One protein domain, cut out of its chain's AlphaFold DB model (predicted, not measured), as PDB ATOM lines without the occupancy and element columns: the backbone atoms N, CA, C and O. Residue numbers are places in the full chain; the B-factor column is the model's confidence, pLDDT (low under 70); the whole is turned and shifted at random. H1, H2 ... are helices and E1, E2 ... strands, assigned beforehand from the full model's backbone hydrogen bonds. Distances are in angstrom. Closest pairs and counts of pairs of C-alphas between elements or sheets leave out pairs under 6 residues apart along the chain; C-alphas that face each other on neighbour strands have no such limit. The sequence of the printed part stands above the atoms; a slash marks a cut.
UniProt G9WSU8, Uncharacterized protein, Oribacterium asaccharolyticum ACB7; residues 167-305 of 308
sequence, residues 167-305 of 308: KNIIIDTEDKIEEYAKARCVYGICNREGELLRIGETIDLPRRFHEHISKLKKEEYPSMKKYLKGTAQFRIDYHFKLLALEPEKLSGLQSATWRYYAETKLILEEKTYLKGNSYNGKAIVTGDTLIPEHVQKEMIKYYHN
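What this domain is: This is residues 167 to 305 of the 308 residues of an uncharacterized protein of Oribacterium asaccharolyticum ACB7 (UniProt G9WSU8). A strongly twisted sheet of four strands forms a wall with a helix over each face: the long H3 over one, the shorter H2 over the opposite one. H1 is a small helix at one end of the whole, and H4 lies at the other end, beyond H3, at the end of a long link and touching no helix. The printed part has 139 residues, with four named helices and four named strands in the order E1 H1 E2 E3 H2 E4 H3 H4; the sheet runs E1 E4 E2 E3, all antiparallel, and the class is mixed. It is compact, with a radius of gyration of the C-alphas of 15.0 A and spans of 42 by 39 by 22 A.

Where its parts are: Find C-alpha 167 at (204.958, 159.521, 136.160), where E1, residues 167 to 171, begins. Next come H1, residues 174 to 179, E2, residues 185 to 191 and 19.6 A long, and E3, residues 196 to 202 and 17.0 A. H2, residues 205 to 217, covers 18.2 A; E4, residues 238 to 245, covers 21.0 A. H3, residues 252 to 270, starts with C-alpha 252 at (189.668, 143.941, 134.122) and is 26.9 A long. H4, residues 293 to 304, ends with C-alpha 304 at (200.821, 154.721, 158.631), 15.6 A from its first.

How they stand to each other: Begin at E1, an edge strand: N 171 and O 240 of its antiparallel neighbour E4 are 2.8 A apart. Between E4 and E2, look at N 188 and O 241, 2.7 A. The hairpin E2 and E3 has N 187 and O 200 at 2.8 A. E1, H1, E2 and E3, H2, E4 are split strand-helix-strand units, each with another strand between its two same-way strands, and both crossovers are right-handed. H1 only grazes the sheet, with residues 176 to 179. H1 and H2 only just touch, with 3 pairs of C-alphas within 8 A, the closest being Ile 177 and Pro 206 at 5.9 A; H2 does so with residues 205 to 206 alone. H2 lies over E2 at a height over the sheet of 9.0 A. H3, on the opposite face, lies over E2 and E3 at 8.1 A and runs along the strands, at 15 degrees to E2 on the local plane; its closest C-alphas to E3 are Glu 263 and Gly 200, 5.8 A. H4 is not on the sheet, and H3 and H4 are apart. In H1, H2, H3 and H4 every O i to N i+4 pair is within hydrogen-bond range.

The domain as a whole: The two C-alphas farthest apart are those of Asp 175 and Tyr 302, at 43.5 A. The printed part has no cut. Look for the long links at residues 218 to 237 and 271 to 292. The mean pLDDT of the printed part is 92.7, and no printed residue is under 70.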
ATOM      1  N   LYS A 167     204.814 158.563 137.252       91.00
ATOM      2  CA  LYS A 167     204.958 159.521 136.160       91.00
ATOM      3  C   LYS A 167     204.771 160.935 136.705       91.00
ATOM      4  O   LYS A 167     204.180 161.151 137.753       91.00
ATOM      5  N   ASN A 168     205.337 161.915 136.014       90.94
ATOM      6  CA  ASN A 168     205.194 163.327 136.369       90.94
ATOM      7  C   ASN A 168     204.926 164.148 135.104       90.94
ATOM      8  O   ASN A 168     205.610 165.132 134.834       90.94
ATOM      9  N   ILE A 169     203.958 163.701 134.302       96.06
ATOM     10  CA  ILE A 169     203.655 164.320 133.008       96.06
ATOM     11  C   ILE A 169     202.621 165.420 133.233       96.06
ATOM     12  O   ILE A 169     201.517 165.159 133.707       96.06
ATOM     13  N   ILE A 170     202.993 166.657 132.916       96.12
ATOM     14  CA  ILE A 170     202.116 167.826 133.023       96.12
ATOM     15  C   ILE A 170     201.136 167.822 131.850       96.12
ATOM     16  O   ILE A 170     201.569 167.845 130.696       96.12
ATOM     17  N   ILE A 171     199.840 167.846 132.161       95.00
ATOM     18  CA  ILE A 171     198.721 167.947 131.222       95.00
ATOM     19  C   ILE A 171     198.060 169.320 131.397       95.00
ATOM     20  O   ILE A 171     197.181 169.541 132.234       95.00
ATOM     21  N   ASP A 172     198.545 170.261 130.601       93.12
ATOM     22  CA  ASP A 172     198.200 171.681 130.609       93.12
ATOM     23  C   ASP A 172     197.603 172.149 129.275       93.12
ATOM     24  O   ASP A 172     197.361 173.338 129.100       93.12
ATOM     25  N   THR A 173     197.341 171.240 128.331       92.50
ATOM     26  CA  THR A 173     196.726 171.542 127.030       92.50
ATOM     27  C   THR A 173     195.721 170.464 126.613       92.50
ATOM     28  O   THR A 173     195.818 169.322 127.058       92.50
ATOM     29  N   GLU A 174     194.768 170.823 125.743       90.31
ATOM     30  CA  GLU A 174     193.826 169.880 125.108       90.31
ATOM     31  C   GLU A 174     194.600 168.856 124.272       90.31
ATOM     32  O   GLU A 174     194.344 167.668 124.397       90.31
ATOM     33  N   ASP A 175     195.606 169.288 123.505       93.06
ATOM     34  CA  ASP A 175     196.417 168.386 122.676       93.06
ATOM     35  C   ASP A 175     197.061 167.270 123.511       93.06
ATOM     36  O   ASP A 175     197.092 166.113 123.097       93.06
ATOM     37  N   LYS A 176     197.515 167.585 124.732       93.94
ATOM     38  CA  LYS A 176     198.020 166.572 125.668       93.94
ATOM     39  C   LYS A 176     196.904 165.712 126.256       93.94
ATOM     40  O   LYS A 176     197.110 164.528 126.489       93.94
ATOM     41  N   ILE A 177     195.722 166.268 126.515       93.56
ATOM     42  CA  ILE A 177     194.559 165.463 126.923       93.56
ATOM     43  C   ILE A 177     194.238 164.425 125.838       93.56
ATOM     44  O   ILE A 177     193.981 163.268 126.165       93.56
ATOM     45  N   GLU A 178     194.308 164.814 124.563       93.81
ATOM     46  CA  GLU A 178     194.104 163.926 123.418       93.81
ATOM     47  C   GLU A 178     195.236 162.901 123.253       93.81
ATOM     48  O   GLU A 178     194.957 161.714 123.069       93.81
ATOM     49  N   GLU A 179     196.500 163.318 123.401       95.75
ATOM     50  CA  GLU A 179     197.678 162.434 123.378       95.75
ATOM     51  C   GLU A 179     197.530 161.276 124.378       95.75
ATOM     52  O   GLU A 179     197.792 160.116 124.049       95.75
ATOM     53  N   TYR A 180     197.032 161.576 125.582       94.56
ATOM     54  CA  TYR A 180     196.822 160.605 126.657       94.56
ATOM     55  C   TYR A 180     195.359 160.158 126.796       94.56
ATOM     56  O   TYR A 180     194.984 159.601 127.829       94.56
ATOM     57  N   ALA A 181     194.520 160.330 125.768       93.12
ATOM     58  CA  ALA A 181     193.078 160.090 125.874       93.12
ATOM     59  C   ALA A 181     192.713 158.662 126.316       93.12
ATOM     60  O   ALA A 181     191.721 158.450 127.013       93.12
ATOM     61  N   LYS A 182     193.526 157.676 125.918       89.88
ATOM     62  CA  LYS A 182     193.339 156.249 126.234       89.88
ATOM     63  C   LYS A 182     194.115 155.794 127.475       89.88
ATOM     64  O   LYS A 182     194.144 154.597 127.762       89.88
ATOM     65  N   ALA A 183     194.781 156.710 128.176       92.25
ATOM     66  CA  ALA A 183     195.572 156.371 129.347       92.25
ATOM     67  C   ALA A 183     194.663 155.953 130.510       92.25
ATOM     68  O   ALA A 183     193.794 156.705 130.952       92.25
ATOM     69  N   ARG A 184     194.921 154.758 131.042       95.31
ATOM     70  CA  ARG A 184     194.425 154.323 132.348       95.31
ATOM     71  C   ARG A 184     195.448 154.730 133.391       95.31
ATOM     72  O   ARG A 184     196.616 154.353 133.281       95.31
ATOM     73  N   CYS A 185     195.055 155.573 134.334       95.94
ATOM     74  CA  CYS A 185     196.035 156.304 135.122       95.94
ATOM     75  C   CYS A 185     195.503 156.791 136.463       95.94
ATOM     76  O   CYS A 185     194.298 156.890 136.686       95.94
ATOM     77  N   VAL A 186     196.455 157.169 137.313       97.81
ATOM     78  CA  VAL A 186     196.225 158.057 138.449       97.81
ATOM     79  C   VAL A 186     196.728 159.443 138.062       97.81
ATOM     80  O   VAL A 186     197.830 159.596 137.526       97.81
ATOM     81  N   TYR A 187     195.921 160.462 138.326       98.00
ATOM     82  CA  TYR A 187     196.206 161.853 138.007       98.00
ATOM     83  C   TYR A 187     196.060 162.750 139.235       98.00
ATOM     84  O   TYR A 187     195.463 162.395 140.250       98.00
ATOM     85  N   GLY A 188     196.597 163.957 139.110       97.81
ATOM     86  CA  GLY A 188     196.543 165.019 140.091       97.81
ATOM     87  C   GLY A 188     195.991 166.315 139.508       97.81
ATOM     88  O   GLY A 188     196.206 166.608 138.333       97.81
ATOM     89  N   ILE A 189     195.319 167.109 140.337       98.06
ATOM     90  CA  ILE A 189     195.003 168.517 140.077       98.06
ATOM     91  C   ILE A 189     196.034 169.351 140.829       98.06
ATOM     92  O   ILE A 189     196.123 169.253 142.056       98.06
ATOM     93  N   CYS A 190     196.797 170.158 140.100       98.06
ATOM     94  CA  CYS A 190     197.843 171.007 140.656       98.06
ATOM     95  C   CYS A 190     197.482 172.484 140.487       98.06
ATOM     96  O   CYS A 190     196.927 172.861 139.454       98.06
ATOM     97  N   ASN A 191     197.812 173.329 141.464       96.94
ATOM     98  CA  ASN A 191     197.717 174.782 141.283       96.94
ATOM     99  C   ASN A 191     198.838 175.303 140.355       96.94
ATOM    100  O   ASN A 191     199.709 174.552 139.905       96.94
ATOM    101  N   ARG A 192     198.833 176.609 140.076       94.06
ATOM    102  CA  ARG A 192     199.861 177.279 139.263       94.06
ATOM    103  C   ARG A 192     201.286 177.122 139.809       94.06
ATOM    104  O   ARG A 192     202.231 177.108 139.029       94.06
ATOM    105  N   GLU A 193     201.441 176.992 141.123       93.19
ATOM    106  CA  GLU A 193     202.736 176.793 141.792       93.19
ATOM    107  C   GLU A 193     203.230 175.339 141.695       93.19
ATOM    108  O   GLU A 193     204.344 175.030 142.113       93.19
ATOM    109  N   GLY A 194     202.423 174.438 141.124       93.38
ATOM    110  CA  GLY A 194     202.725 173.011 141.027       93.38
ATOM    111  C   GLY A 194     202.389 172.224 142.294       93.38
ATOM    112  O   GLY A 194     202.723 171.042 142.376       93.38
ATOM    113  N   GLU A 195     201.714 172.836 143.271       96.75
ATOM    114  CA  GLU A 195     201.236 172.139 144.461       96.75
ATOM    115  C   GLU A 195     200.135 171.148 144.076       96.75
ATOM    116  O   GLU A 195     199.102 171.533 143.527       96.75
ATOM    117  N   LEU A 196     200.332 169.873 144.415       97.88
ATOM    118  CA  LEU A 196     199.331 168.831 144.230       97.88
ATOM    119  C   LEU A 196     198.217 168.973 145.278       97.88
ATOM    120  O   LEU A 196     198.457 168.874 146.488       97.88
ATOM    121  N   LEU A 197     196.998 169.226 144.800       97.44
ATOM    122  CA  LEU A 197     195.837 169.532 145.635       97.44
ATOM    123  C   LEU A 197     194.905 168.338 145.801       97.44
ATOM    124  O   LEU A 197     194.402 168.097 146.895       97.44
ATOM    125  N   ARG A 198     194.646 167.615 144.712       97.00
ATOM    126  CA  ARG A 198     193.706 166.494 144.670       97.00
ATOM    127  C   ARG A 198     194.243 165.409 143.755       97.00
ATOM    128  O   ARG A 198     194.765 165.733 142.695       97.00
ATOM    129  N   ILE A 199     194.053 164.155 144.133       97.69
ATOM    130  CA  ILE A 199     194.376 162.972 143.332       97.69
ATOM    131  C   ILE A 199     193.079 162.260 142.940       97.69
ATOM    132  O   ILE A 199     192.081 162.351 143.662       97.69
ATOM    133  N   GLY A 200     193.081 161.605 141.782       96.19
ATOM    134  CA  GLY A 200     192.071 160.615 141.428       96.19
ATOM    135  C   GLY A 200     192.533 159.652 140.340       96.19
ATOM    136  O   GLY A 200     193.575 159.873 139.727       96.19
ATOM    137  N   GLU A 201     191.750 158.611 140.074       96.25
ATOM    138  CA  GLU A 201     191.984 157.669 138.971       96.25
ATOM    139  C   GLU A 201     190.986 157.832 137.816       96.25
ATOM    140  O   GLU A 201     189.906 158.419 137.966       96.25
ATOM    141  N   THR A 202     191.371 157.373 136.623       95.50
ATOM    142  CA  THR A 202     190.444 157.240 135.492       95.50
ATOM    143  C   THR A 202     190.925 156.242 134.442       95.50
ATOM    144  O   THR A 202     192.123 156.006 134.259       95.50
ATOM    145  N   ILE A 203     189.961 155.728 133.677       94.75
ATOM    146  CA  ILE A 203     190.167 155.000 132.415       94.75
ATOM    147  C   ILE A 203     189.830 155.834 131.171       94.75
ATOM    148  O   ILE A 203     189.991 155.358 130.050       94.75
ATOM    149  N   ASP A 204     189.299 157.037 131.379       95.56
ATOM    150  CA  ASP A 204     188.820 157.963 130.355       95.56
ATOM    151  C   ASP A 204     189.193 159.379 130.800       95.56
ATOM    152  O   ASP A 204     188.480 160.049 131.559       95.56
ATOM    153  N   LEU A 205     190.405 159.776 130.419       94.62
ATOM    154  CA  LEU A 205     191.014 161.034 130.827       94.62
ATOM    155  C   LEU A 205     190.259 162.255 130.276       94.62
ATOM    156  O   LEU A 205     189.935 163.130 131.087       94.62
ATOM    157  N   PRO A 206     189.889 162.321 128.978       95.69
ATOM    158  CA  PRO A 206     189.176 163.469 128.434       95.69
ATOM    159  C   PRO A 206     187.860 163.714 129.162       95.69
ATOM    160  O   PRO A 206     187.635 164.825 129.647       95.69
ATOM    161  N   ARG A 207     187.023 162.680 129.335       96.12
ATOM    162  CA  ARG A 207     185.762 162.825 130.073       96.12
ATOM    163  C   ARG A 207     186.015 163.297 131.500       96.12
ATOM    164  O   ARG A 207     185.381 164.246 131.962       96.12
ATOM    165  N   ARG A 208     186.961 162.663 132.199       96.25
ATOM    166  CA  ARG A 208     187.216 162.953 133.612       96.25
ATOM    167  C   ARG A 208     187.743 164.368 133.842       96.25
ATOM    168  O   ARG A 208     187.355 165.008 134.817       96.25
ATOM    169  N   PHE A 209     188.604 164.880 132.970       96.12
ATOM    170  CA  PHE A 209     189.155 166.229 133.125       96.12
ATOM    171  C   PHE A 209     188.103 167.294 132.823       96.12
ATOM    172  O   PHE A 209     187.977 168.250 133.589       96.12
ATOM    173  N   HIS A 210     187.263 167.083 131.806       95.50
ATOM    174  CA  HIS A 210     186.110 167.945 131.540       95.50
ATOM    175  C   HIS A 210     185.135 167.990 132.729       95.50
ATOM    176  O   HIS A 210     184.658 169.067 133.101       95.50
ATOM    177  N   GLU A 211     184.882 166.848 133.380       96.75
ATOM    178  CA  GLU A 211     184.099 166.799 134.621       96.75
ATOM    179  C   GLU A 211     184.730 167.655 135.723       96.75
ATOM    180  O   GLU A 211     184.029 168.453 136.342       96.75
ATOM    181  N   HIS A 212     186.040 167.537 135.964       96.50
ATOM    182  CA  HIS A 212     186.726 168.341 136.984       96.50
ATOM    183  C   HIS A 212     186.678 169.831 136.693       96.50
ATOM    184  O   HIS A 212     186.371 170.599 137.601       96.50
ATOM    185  N   ILE A 213     186.930 170.239 135.449       95.50
ATOM    186  CA  ILE A 213     186.859 171.645 135.035       95.50
ATOM    187  C   ILE A 213     185.456 172.202 135.318       95.50
ATOM    188  O   ILE A 213     185.309 173.269 135.919       95.50
ATOM    189  N   SER A 214     184.415 171.450 134.948       96.75
ATOM    190  CA  SER A 214     183.016 171.818 135.200       96.75
ATOM    191  C   SER A 214     182.701 171.911 136.698       96.75
ATOM    192  O   SER A 214     182.132 172.907 137.152       96.75
ATOM    193  N   LYS A 215     183.121 170.915 137.486       96.00
ATOM    194  CA  LYS A 215     182.896 170.858 138.938       96.00
ATOM    195  C   LYS A 215     183.628 171.956 139.699       96.00
ATOM    196  O   LYS A 215     183.051 172.547 140.607       96.00
ATOM    197  N   LEU A 216     184.869 172.266 139.322       95.69
ATOM    198  CA  LEU A 216     185.637 173.371 139.901       95.69
ATOM    199  C   LEU A 216     184.959 174.712 139.612       95.69
ATOM    200  O   LEU A 216     184.766 175.496 140.537       95.69
ATOM    201  N   LYS A 217     184.507 174.937 138.371       95.19
ATOM    202  CA  LYS A 217     183.783 176.159 137.986       95.19
ATOM    203  C   LYS A 217     182.487 176.356 138.781       95.19
ATOM    204  O   LYS A 217     182.141 177.479 139.130       95.19
ATOM    205  N   LYS A 218     181.777 175.264 139.069       95.88
ATOM    206  CA  LYS A 218     180.555 175.253 139.892       95.88
ATOM    207  C   LYS A 218     180.827 175.197 141.400       95.88
ATOM    208  O   LYS A 218     179.887 175.194 142.187       95.88
ATOM    209  N   GLU A 219     182.096 175.145 141.800       92.94
ATOM    210  CA  GLU A 219     182.547 174.992 143.184       92.94
ATOM    211  C   GLU A 219     181.960 173.768 143.919       92.94
ATOM    212  O   GLU A 219     181.720 173.807 145.128       92.94
ATOM    213  N   GLU A 220     181.776 172.657 143.198       92.94
ATOM    214  CA  GLU A 220     181.256 171.379 143.718       92.94
ATOM    215  C   GLU A 220     182.281 170.599 144.562       92.94
ATOM    216  O   GLU A 220     181.965 169.549 145.118       92.94
ATOM    217  N   TYR A 221     183.508 171.112 144.688       91.31
ATOM    218  CA  TYR A 221     184.532 170.604 145.601       91.31
ATOM    219  C   TYR A 221     184.732 171.591 146.763       91.31
ATOM    220  O   TYR A 221     185.582 172.480 146.664       91.31
ATOM    221  N   PRO A 222     183.988 171.462 147.884       89.81
ATOM    222  CA  PRO A 222     184.055 172.421 148.989       89.81
ATOM    223  C   PRO A 222     185.470 172.626 149.543       89.81
ATOM    224  O   PRO A 222     185.876 173.754 149.815       89.81
ATOM    225  N   SER A 223     186.248 171.547 149.651       92.38
ATOM    226  CA  SER A 223     187.631 171.565 150.138       92.38
ATOM    227  C   SER A 223     188.620 172.246 149.194       92.38
ATOM    228  O   SER A 223     189.667 172.717 149.639       92.38
ATOM    229  N   MET A 224     188.284 172.343 147.904       94.12
ATOM    230  CA  MET A 224     189.122 172.990 146.897       94.12
ATOM    231  C   MET A 224     188.976 174.511 146.898       94.12
ATOM    232  O   MET A 224     189.891 175.179 146.431       94.12
ATOM    233  N   LYS A 225     187.903 175.078 147.473       92.25
ATOM    234  CA  LYS A 225     187.633 176.532 147.445       92.25
ATOM    235  C   LYS A 225     188.744 177.387 148.062       92.25
ATOM    236  O   LYS A 225     188.932 178.530 147.656       92.25
ATOM    237  N   LYS A 226     189.488 176.838 149.034       91.81
ATOM    238  CA  LYS A 226     190.657 177.505 149.639       91.81
ATOM    239  C   LYS A 226     191.866 177.592 148.698       91.81
ATOM    240  O   LYS A 226     192.737 178.419 148.934       91.81
ATOM    241  N   TYR A 227     191.908 176.767 147.654       94.62
ATOM    242  CA  TYR A 227     193.021 176.679 146.707       94.62
ATOM    243  C   TYR A 227     192.660 177.229 145.324       94.62
ATOM    244  O   TYR A 227     193.448 177.946 144.723       94.62
ATOM    245  N   LEU A 228     191.465 176.900 144.824       95.06
ATOM    246  CA  LEU A 228     190.958 177.288 143.512       95.06
ATOM    247  C   LEU A 228     189.515 177.787 143.659       95.06
ATOM    248  O   LEU A 228     188.627 177.040 144.071       95.06
ATOM    249  N   LYS A 229     189.283 179.056 143.315       93.31
ATOM    250  CA  LYS A 229     187.937 179.654 143.261       93.31
ATOM    251  C   LYS A 229     187.201 179.204 141.997       93.31
ATOM    252  O   LYS A 229     187.850 178.831 141.025       93.31
ATOM    253  N   GLY A 230     185.873 179.335 141.943       91.00
ATOM    254  CA  GLY A 230     185.093 178.995 140.740       91.00
ATOM    255  C   GLY A 230     185.472 179.785 139.475       91.00
ATOM    256  O   GLY A 230     185.176 179.363 138.360       91.00
ATOM    257  N   THR A 231     186.170 180.913 139.629       94.12
ATOM    258  CA  THR A 231     186.723 181.710 138.522       94.12
ATOM    259  C   THR A 231     188.071 181.206 138.003       94.12
ATOM    260  O   THR A 231     188.559 181.754 137.017       94.12
ATOM    261  N   ALA A 232     188.692 180.223 138.664       95.25
ATOM    262  CA  ALA A 232     189.991 179.687 138.278       95.25
ATOM    263  C   ALA A 232     189.920 179.042 136.888       95.25
ATOM    264  O   ALA A 232     189.009 178.266 136.586       95.25
ATOM    265  N   GLN A 233     190.897 179.353 136.044       94.62
ATOM    266  CA  GLN A 233     190.957 178.897 134.664       94.62
ATOM    267  C   GLN A 233     191.963 177.757 134.519       94.62
ATOM    268  O   GLN A 233     193.115 177.852 134.957       94.62
ATOM    269  N   PHE A 234     191.527 176.680 133.863       95.06
ATOM    270  CA  PHE A 234     192.428 175.618 133.431       95.06
ATOM    271  C   PHE A 234     193.548 176.227 132.572       95.06
ATOM    272  O   PHE A 234     193.290 177.129 131.773       95.06
ATOM    273  N   ARG A 235     194.780 175.732 132.743       93.50
ATOM    274  CA  ARG A 235     196.035 176.182 132.102       93.50
ATOM    275  C   ARG A 235     196.624 177.493 132.620       93.50
ATOM    276  O   ARG A 235     197.774 177.792 132.314       93.50
ATOM    277  N   ILE A 236     195.868 178.264 133.399       94.12
ATOM    278  CA  ILE A 236     196.335 179.536 133.968       94.12
ATOM    279  C   ILE A 236     196.529 179.389 135.475       94.12
ATOM    280  O   ILE A 236     197.624 179.607 135.989       94.12
ATOM    281  N   ASP A 237     195.471 178.982 136.174       96.75
ATOM    282  CA  ASP A 237     195.447 178.894 137.635       96.75
ATOM    283  C   ASP A 237     195.696 177.469 138.137       96.75
ATOM    284  O   ASP A 237     196.160 177.267 139.261       96.75
ATOM    285  N   TYR A 238     195.391 176.474 137.304       97.62
ATOM    286  CA  TYR A 238     195.608 175.065 137.605       97.62
ATOM    287  C   TYR A 238     195.828 174.243 136.338       97.62
ATOM    288  O   TYR A 238     195.404 174.615 135.242       97.62
ATOM    289  N   HIS A 239     196.469 173.094 136.505       97.62
ATOM    290  CA  HIS A 239     196.682 172.106 135.453       97.62
ATOM    291  C   HIS A 239     196.524 170.693 136.021       97.62
ATOM    292  O   HIS A 239     196.487 170.494 137.240       97.62
ATOM    293  N   PHE A 240     196.422 169.706 135.137       97.88
ATOM    294  CA  PHE A 240     196.414 168.308 135.539       97.88
ATOM    295  C   PHE A 240     197.811 167.709 135.415       97.88
ATOM    296  O   PHE A 240     198.654 168.185 134.657       97.88
ATOM    297  N   LYS A 241     198.063 166.636 136.155       97.31
ATOM    298  CA  LYS A 241     199.333 165.915 136.121       97.31
ATOM    299  C   LYS A 241     199.073 164.420 136.140       97.31
ATOM    300  O   LYS A 241     198.385 163.947 137.034       97.31
ATOM    301  N   LEU A 242     199.618 163.669 135.191       97.25
ATOM    302  CA  LEU A 242     199.634 162.209 135.269       97.25
ATOM    303  C   LEU A 242     200.686 161.788 136.291       97.25
ATOM    304  O   LEU A 242     201.868 162.103 136.123       97.25
ATOM    305  N   LEU A 243     200.233 161.099 137.337       97.94
ATOM    306  CA  LEU A 243     201.042 160.673 138.477       97.94
ATOM    307  C   LEU A 243     201.505 159.226 138.355       97.94
ATOM    308  O   LEU A 243     202.584 158.892 138.829       97.94
ATOM    309  N   ALA A 244     200.712 158.362 137.728       97.25
ATOM    310  CA  ALA A 244     201.084 156.980 137.453       97.25
ATOM    311  C   ALA A 244     200.279 156.446 136.266       97.25
ATOM    312  O   ALA A 244     199.124 156.829 136.071       97.25
ATOM    313  N   LEU A 245     200.889 155.556 135.487       95.62
ATOM    314  CA  LEU A 245     200.221 154.833 134.406       95.62
ATOM    315  C   LEU A 245     199.987 153.390 134.832       95.62
ATOM    316  O   LEU A 245     200.851 152.781 135.465       95.62
ATOM    317  N   GLU A 246     198.823 152.860 134.472       94.94
ATOM    318  CA  GLU A 246     198.501 151.457 134.687       94.94
ATOM    319  C   GLU A 246     199.505 150.549 133.953       94.94
ATOM    320  O   GLU A 246     199.831 150.818 132.791       94.94
ATOM    321  N   PRO A 247     199.983 149.466 134.596       93.94
ATOM    322  CA  PRO A 247     200.783 148.450 133.929       93.94
ATOM    323  C   PRO A 247     200.065 147.845 132.718       93.94
ATOM    324  O   PRO A 247     198.849 147.649 132.715       93.94
ATOM    325  N   GLU A 248     200.824 147.481 131.688       89.94
ATOM    326  CA  GLU A 248     200.250 146.798 130.532       89.94
ATOM    327  C   GLU A 248     199.765 145.380 130.884       89.94
ATOM    328  O   GLU A 248     200.312 144.708 131.758       89.94
ATOM    329  N   LYS A 249     198.785 144.884 130.114       90.00
ATOM    330  CA  LYS A 249     198.304 143.484 130.132       90.00
ATOM    331  C   LYS A 249     197.626 143.032 131.434       90.00
ATOM    332  O   LYS A 249     197.619 141.839 131.732       90.00
ATOM    333  N   LEU A 250     197.000 143.949 132.170       93.94
ATOM    334  CA  LEU A 250     196.136 143.597 133.298       93.94
ATOM    335  C   LEU A 250     194.748 143.132 132.830       93.94
ATOM    336  O   LEU A 250     194.165 143.692 131.896       93.94
ATOM    337  N   SER A 251     194.192 142.126 133.508       92.94
ATOM    338  CA  SER A 251     192.772 141.775 133.387       92.94
ATOM    339  C   SER A 251     191.887 142.905 133.930       92.94
ATOM    340  O   SER A 251     192.362 143.772 134.658       92.94
ATOM    341  N   GLY A 252     190.583 142.898 133.631       90.62
ATOM    342  CA  GLY A 252     189.668 143.941 134.122       90.62
ATOM    343  C   GLY A 252     189.674 144.095 135.652       90.62
ATOM    344  O   GLY A 252     189.731 145.217 136.152       90.62
ATOM    345  N   LEU A 253     189.703 142.977 136.388       90.25
ATOM    346  CA  LEU A 253     189.773 142.977 137.854       90.25
ATOM    347  C   LEU A 253     191.118 143.505 138.365       90.25
ATOM    348  O   LEU A 253     191.147 144.329 139.276       90.25
ATOM    349  N   GLN A 254     192.228 143.062 137.767       95.12
ATOM    350  CA  GLN A 254     193.575 143.505 138.146       95.12
ATOM    351  C   GLN A 254     193.764 145.002 137.876       95.12
ATOM    352  O   GLN A 254     194.309 145.720 138.707       95.12
ATOM    353  N   SER A 255     193.267 145.460 136.728       94.88
ATOM    354  CA  SER A 255     193.272 146.847 136.264       94.88
ATOM    355  C   SER A 255     192.537 147.755 137.258       94.88
ATOM    356  O   SER A 255     193.118 148.714 137.759       94.88
ATOM    357  N   ALA A 256     191.296 147.416 137.632       94.00
ATOM    358  CA  ALA A 256     190.548 148.168 138.644       94.00
ATOM    359  C   ALA A 256     191.228 148.144 140.026       94.00
ATOM    360  O   ALA A 256     191.443 149.204 140.609       94.00
ATOM    361  N   THR A 257     191.654 146.965 140.495       95.56
ATOM    362  CA  THR A 257     192.328 146.813 141.799       95.56
ATOM    363  C   THR A 257     193.588 147.672 141.883       95.56
ATOM    364  O   THR A 257     193.803 148.372 142.869       95.56
ATOM    365  N   TRP A 258     194.416 147.658 140.834       97.31
ATOM    366  CA  TRP A 258     195.655 148.431 140.806       97.31
ATOM    367  C   TRP A 258     195.396 149.940 140.818       97.31
ATOM    368  O   TRP A 258     196.114 150.659 141.509       97.31
ATOM    369  N   ARG A 259     194.384 150.440 140.092       96.19
ATOM    370  CA  ARG A 259     194.097 151.885 140.045       96.19
ATOM    371  C   ARG A 259     193.606 152.429 141.383       96.19
ATOM    372  O   ARG A 259     194.134 153.451 141.811       96.19
ATOM    373  N   TYR A 260     192.691 151.730 142.058       96.81
ATOM    374  CA  TYR A 260     192.222 152.124 143.396       96.81
ATOM    375  C   TYR A 260     193.350 152.036 144.427       96.81
ATOM    376  O   TYR A 260     193.589 152.983 145.174       96.81
ATOM    377  N   TYR A 261     194.154 150.967 144.372       97.38
ATOM    378  CA  TYR A 261     195.372 150.868 145.177       97.38
ATOM    379  C   TYR A 261     196.312 152.061 144.958       97.38
ATOM    380  O   TYR A 261     196.771 152.684 145.916       97.38
ATOM    381  N   ALA A 262     196.618 152.387 143.700       97.50
ATOM    382  CA  ALA A 262     197.552 153.450 143.361       97.50
ATOM    383  C   ALA A 262     197.001 154.840 143.723       97.50
ATOM    384  O   ALA A 262     197.762 155.676 144.205       97.50
ATOM    385  N   GLU A 263     195.702 155.086 143.536       97.38
ATOM    386  CA  GLU A 263     195.027 156.310 143.977       97.38
ATOM    387  C   GLU A 263     195.159 156.489 145.490       97.38
ATOM    388  O   GLU A 263     195.741 157.481 145.935       97.38
ATOM    389  N   THR A 264     194.693 155.514 146.273       96.88
ATOM    390  CA  THR A 264     194.687 155.579 147.741       96.88
ATOM    391  C   THR A 264     196.101 155.692 148.302       96.88
ATOM    392  O   THR A 264     196.372 156.538 149.159       96.88
ATOM    393  N   LYS A 265     197.052 154.922 147.760       96.50
ATOM    394  CA  LYS A 265     198.470 155.024 148.126       96.50
ATOM    395  C   LYS A 265     199.017 156.432 147.902       96.50
ATOM    396  O   LYS A 265     199.631 156.999 148.803       96.50
ATOM    397  N   LEU A 266     198.792 157.011 146.723       96.75
ATOM    398  CA  LEU A 266     199.305 158.342 146.404       96.75
ATOM    399  C   LEU A 266     198.589 159.440 147.208       96.75
ATOM    400  O   LEU A 266     199.235 160.410 147.593       96.75
ATOM    401  N   ILE A 267     197.299 159.284 147.529       96.44
ATOM    402  CA  ILE A 267     196.582 160.191 148.440       96.44
ATOM    403  C   ILE A 267     197.239 160.211 149.825       96.44
ATOM    404  O   ILE A 267     197.420 161.294 150.391       96.44
ATOM    405  N   LEU A 268     197.601 159.041 150.362       94.94
ATOM    406  CA  LEU A 268     198.288 158.916 151.649       94.94
ATOM    407  C   LEU A 268     199.697 159.529 151.601       94.94
ATOM    408  O   LEU A 268     200.032 160.352 152.455       94.94
ATOM    409  N   GLU A 269     200.493 159.188 150.583       94.88
ATOM    410  CA  GLU A 269     201.875 159.667 150.416       94.88
ATOM    411  C   GLU A 269     201.945 161.195 150.233       94.88
ATOM    412  O   GLU A 269     202.748 161.869 150.880       94.88
ATOM    413  N   GLU A 270     201.071 161.760 149.394       95.81
ATOM    414  CA  GLU A 270     201.032 163.195 149.064       95.81
ATOM    415  C   GLU A 270     200.144 164.011 150.018       95.81
ATOM    416  O   GLU A 270     200.040 165.239 149.914       95.81
ATOM    417  N   LYS A 271     199.482 163.329 150.958       95.62
ATOM    418  CA  LYS A 271     198.596 163.901 151.979       95.62
ATOM    419  C   LYS A 271     197.484 164.779 151.408       95.62
ATOM    420  O   LYS A 271     197.039 165.743 152.041       95.62
ATOM    421  N   THR A 272     196.984 164.454 150.215       95.81
ATOM    422  CA  THR A 272     195.903 165.229 149.586       95.81
ATOM    423  C   THR A 272     194.563 165.055 150.303       95.81
ATOM    424  O   THR A 272     193.664 165.882 150.124       95.81
ATOM    425  N   TYR A 273     194.446 164.065 151.197       93.62
ATOM    426  CA  TYR A 273     193.327 163.908 152.133       93.62
ATOM    427  C   TYR A 273     193.192 165.081 153.124       93.62
ATOM    428  O   TYR A 273     192.093 165.324 153.611       93.62
ATOM    429  N   LEU A 274     194.258 165.860 153.372       93.50
ATOM    430  CA  LEU A 274     194.216 167.132 154.127       93.50
ATOM    431  C   LEU A 274     193.911 168.349 153.232       93.50
ATOM    432  O   LEU A 274     193.751 169.486 153.697       93.50
ATOM    433  N   LYS A 275     193.855 168.118 151.920       94.88
ATOM    434  CA  LYS A 275     193.681 169.123 150.876       94.88
ATOM    435  C   LYS A 275     192.381 168.855 150.118       94.88
ATOM    436  O   LYS A 275     191.313 168.779 150.724       94.88
ATOM    437  N   GLY A 276     192.465 168.744 148.797       93.50
ATOM    438  CA  GLY A 276     191.355 168.642 147.869       93.50
ATOM    439  C   GLY A 276     190.653 167.295 147.816       93.50
ATOM    440  O   GLY A 276     189.568 167.230 147.239       93.50
ATOM    441  N   ASN A 277     191.218 166.226 148.389       93.94
ATOM    442  CA  ASN A 277     190.489 164.964 148.541       93.94
ATOM    443  C   ASN A 277     189.500 165.012 149.715       93.94
ATOM    444  O   ASN A 277     188.507 164.301 149.658       93.94
ATOM    445  N   SER A 278     189.678 165.895 150.708       89.88
ATOM    446  CA  SER A 278     188.739 166.004 151.839       89.88
ATOM    447  C   SER A 278     187.304 166.353 151.413       89.88
ATOM    448  O   SER A 278     187.087 167.087 150.442       89.88
ATOM    449  N   TYR A 279     186.313 165.868 152.168       83.62
ATOM    450  CA  TYR A 279     184.889 166.144 151.947       83.62
ATOM    451  C   TYR A 279     184.198 166.545 153.254       83.62
ATOM    452  O   TYR A 279     184.234 165.803 154.230       83.62
ATOM    453  N   ASN A 280     183.574 167.728 153.293       81.50
ATOM    454  CA  ASN A 280     182.929 168.285 154.495       81.50
ATOM    455  C   ASN A 280     183.812 168.227 155.760       81.50
ATOM    456  O   ASN A 280     183.338 167.912 156.848       81.50
ATOM    457  N   GLY A 281     185.112 168.499 155.607       73.12
ATOM    458  CA  GLY A 281     186.091 168.451 156.698       73.12
ATOM    459  C   GLY A 281     186.595 167.048 157.055       73.12
ATOM    460  O   GLY A 281     187.486 166.937 157.889       73.12
ATOM    461  N   LYS A 282     186.083 165.990 156.415       80.56
ATOM    462  CA  LYS A 282     186.555 164.613 156.597       80.56
ATOM    463  C   LYS A 282     187.709 164.302 155.653       80.56
ATOM    464  O   LYS A 282     187.635 164.619 154.463       80.56
ATOM    465  N   ALA A 283     188.748 163.654 156.172       81.50
ATOM    466  CA  ALA A 283     189.808 163.077 155.360       81.50
ATOM    467  C   ALA A 283     189.238 161.922 154.528       81.50
ATOM    468  O   ALA A 283     188.698 160.969 155.081       81.50
ATOM    469  N   ILE A 284     189.347 162.032 153.205       84.75
ATOM    470  CA  ILE A 284     188.981 160.960 152.277       84.75
ATOM    471  C   ILE A 284     190.274 160.424 151.700       84.75
ATOM    472  O   ILE A 284     191.016 161.163 151.044       84.75
ATOM    473  N   VAL A 285     190.544 159.162 152.001       86.00
ATOM    474  CA  VAL A 285     191.732 158.456 151.526       86.00
ATOM    475  C   VAL A 285     191.393 157.390 150.496       86.00
ATOM    476  O   VAL A 285     192.244 157.108 149.669       86.00
ATOM    477  N   THR A 286     190.164 156.872 150.515       87.88
ATOM    478  CA  THR A 286     189.640 155.849 149.603       87.88
ATOM    479  C   THR A 286     188.904 156.463 148.414       87.88
ATOM    480  O   THR A 286     188.344 157.563 148.515       87.88
ATOM    481  N   GLY A 287     188.882 155.744 147.289       71.50
ATOM    482  CA  GLY A 287     188.126 156.135 146.094       71.50
ATOM    483  C   GLY A 287     186.613 155.945 146.263       71.50
ATOM    484  O   GLY A 287     185.820 156.663 145.643       71.50
ATOM    485  N   ASP A 288     186.205 155.028 147.146       71.62
ATOM    486  CA  ASP A 288     184.810 154.725 147.468       71.62
ATOM    487  C   ASP A 288     184.484 154.850 148.975       71.62
ATOM    488  O   ASP A 288     185.319 155.230 149.797       71.62
ATOM    489  N   THR A 289     183.216 154.613 149.335       75.06
ATOM    490  CA  THR A 289     182.692 154.771 150.713       75.06
ATOM    491  C   THR A 289     182.311 153.449 151.379       75.06
ATOM    492  O   THR A 289     181.633 153.450 152.406       75.06
ATOM    493  N   LEU A 290     182.715 152.319 150.798       82.31
ATOM    494  CA  LEU A 290     182.297 150.991 151.239       82.31
ATOM    495  C   LEU A 290     183.085 150.518 152.462       82.31
ATOM    496  O   LEU A 290     182.522 149.861 153.335       82.31
ATOM    497  N   ILE A 291     184.354 150.915 152.583       83.69
ATOM    498  CA  ILE A 291     185.125 150.704 153.814       83.69
ATOM    499  C   ILE A 291     184.650 151.726 154.861       83.69
ATOM    500  O   ILE A 291     184.785 152.932 154.629       83.69
ATOM    501  N   PRO A 292     184.121 151.310 156.028       84.00
ATOM    502  CA  PRO A 292     183.612 152.243 157.027       84.00
ATOM    503  C   PRO A 292     184.682 153.220 157.530       84.00
ATOM    504  O   PRO A 292     185.810 152.826 157.813       84.00
ATOM    505  N   GLU A 293     184.306 154.487 157.737       83.62
ATOM    506  CA  GLU A 293     185.230 155.563 158.147       83.62
ATOM    507  C   GLU A 293     186.063 155.205 159.396       83.62
ATOM    508  O   GLU A 293     187.252 155.505 159.454       83.62
ATOM    509  N   HIS A 294     185.463 154.543 160.391       83.44
ATOM    510  CA  HIS A 294     186.178 154.136 161.606       83.44
ATOM    511  C   HIS A 294     187.252 153.072 161.326       83.44
ATOM    512  O   HIS A 294     188.348 153.179 161.866       83.44
ATOM    513  N   VAL A 295     186.979 152.115 160.429       85.50
ATOM    514  CA  VAL A 295     187.952 151.096 160.005       85.50
ATOM    515  C   VAL A 295     189.106 151.750 159.260       85.50
ATOM    516  O   VAL A 295     190.265 151.471 159.554       85.50
ATOM    517  N   GLN A 296     188.805 152.680 158.345       88.12
ATOM    518  CA  GLN A 296     189.844 153.436 157.645       88.12
ATOM    519  C   GLN A 296     190.762 154.157 158.644       88.12
ATOM    520  O   GLN A 296     191.980 154.031 158.554       88.12
ATOM    521  N   LYS A 297     190.195 154.859 159.637       86.69
ATOM    522  CA  LYS A 297     190.968 155.559 160.679       86.69
ATOM    523  C   LYS A 297     191.855 154.617 161.488       86.69
ATOM    524  O   LYS A 297     193.016 154.943 161.729       86.69
ATOM    525  N   GLU A 298     191.337 153.458 161.888       86.94
ATOM    526  CA  GLU A 298     192.113 152.448 162.612       86.94
ATOM    527  C   GLU A 298     193.278 151.913 161.774       86.94
ATOM    528  O   GLU A 298     194.409 151.876 162.261       86.94
ATOM    529  N   MET A 299     193.036 151.572 160.504       88.06
ATOM    530  CA  MET A 299     194.081 151.095 159.592       88.06
ATOM    531  C   MET A 299     195.151 152.161 159.350       88.06
ATOM    532  O   MET A 299     196.340 151.878 159.443       88.06
ATOM    533  N   ILE A 300     194.748 153.403 159.094       89.00
ATOM    534  CA  ILE A 300     195.671 154.517 158.847       89.00
ATOM    535  C   ILE A 300     196.534 154.796 160.080       89.00
ATOM    536  O   ILE A 300     197.749 154.968 159.963       89.00
ATOM    537  N   LYS A 301     195.939 154.766 161.276       88.62
ATOM    538  CA  LYS A 301     196.685 154.878 162.531       88.62
ATOM    539  C   LYS A 301     197.664 153.719 162.706       88.62
ATOM    540  O   LYS A 301     198.816 153.952 163.056       88.62
ATOM    541  N   TYR A 302     197.227 152.490 162.453       88.38
ATOM    542  CA  TYR A 302     198.034 151.292 162.672       88.38
ATOM    543  C   TYR A 302     199.194 151.153 161.672       88.38
ATOM    544  O   TYR A 302     200.333 150.942 162.083       88.38
ATOM    545  N   TYR A 303     198.924 151.294 160.372       88.00
ATOM    546  CA  TYR A 303     199.898 151.043 159.304       88.00
ATOM    547  C   TYR A 303     200.727 152.272 158.926       88.00
ATOM    548  O   TYR A 303     201.874 152.125 158.507       88.00
ATOM    549  N   HIS A 304     200.177 153.480 159.083       87.50
ATOM    550  CA  HIS A 304     200.821 154.721 158.631       87.50
ATOM    551  C   HIS A 304     201.148 155.691 159.771       87.50
ATOM    552  O   HIS A 304     201.787 156.713 159.530       87.50
ATOM    553  N   ASN A 305     200.747 155.386 161.013       88.62
ATOM    554  CA  ASN A 305     200.937 156.248 162.185       88.62
ATOM    555  C   ASN A 305     200.375 157.672 161.985       88.62
ATOM    556  O   ASN A 305     200.970 158.666 162.405       88.62
TER     557      ASN A 305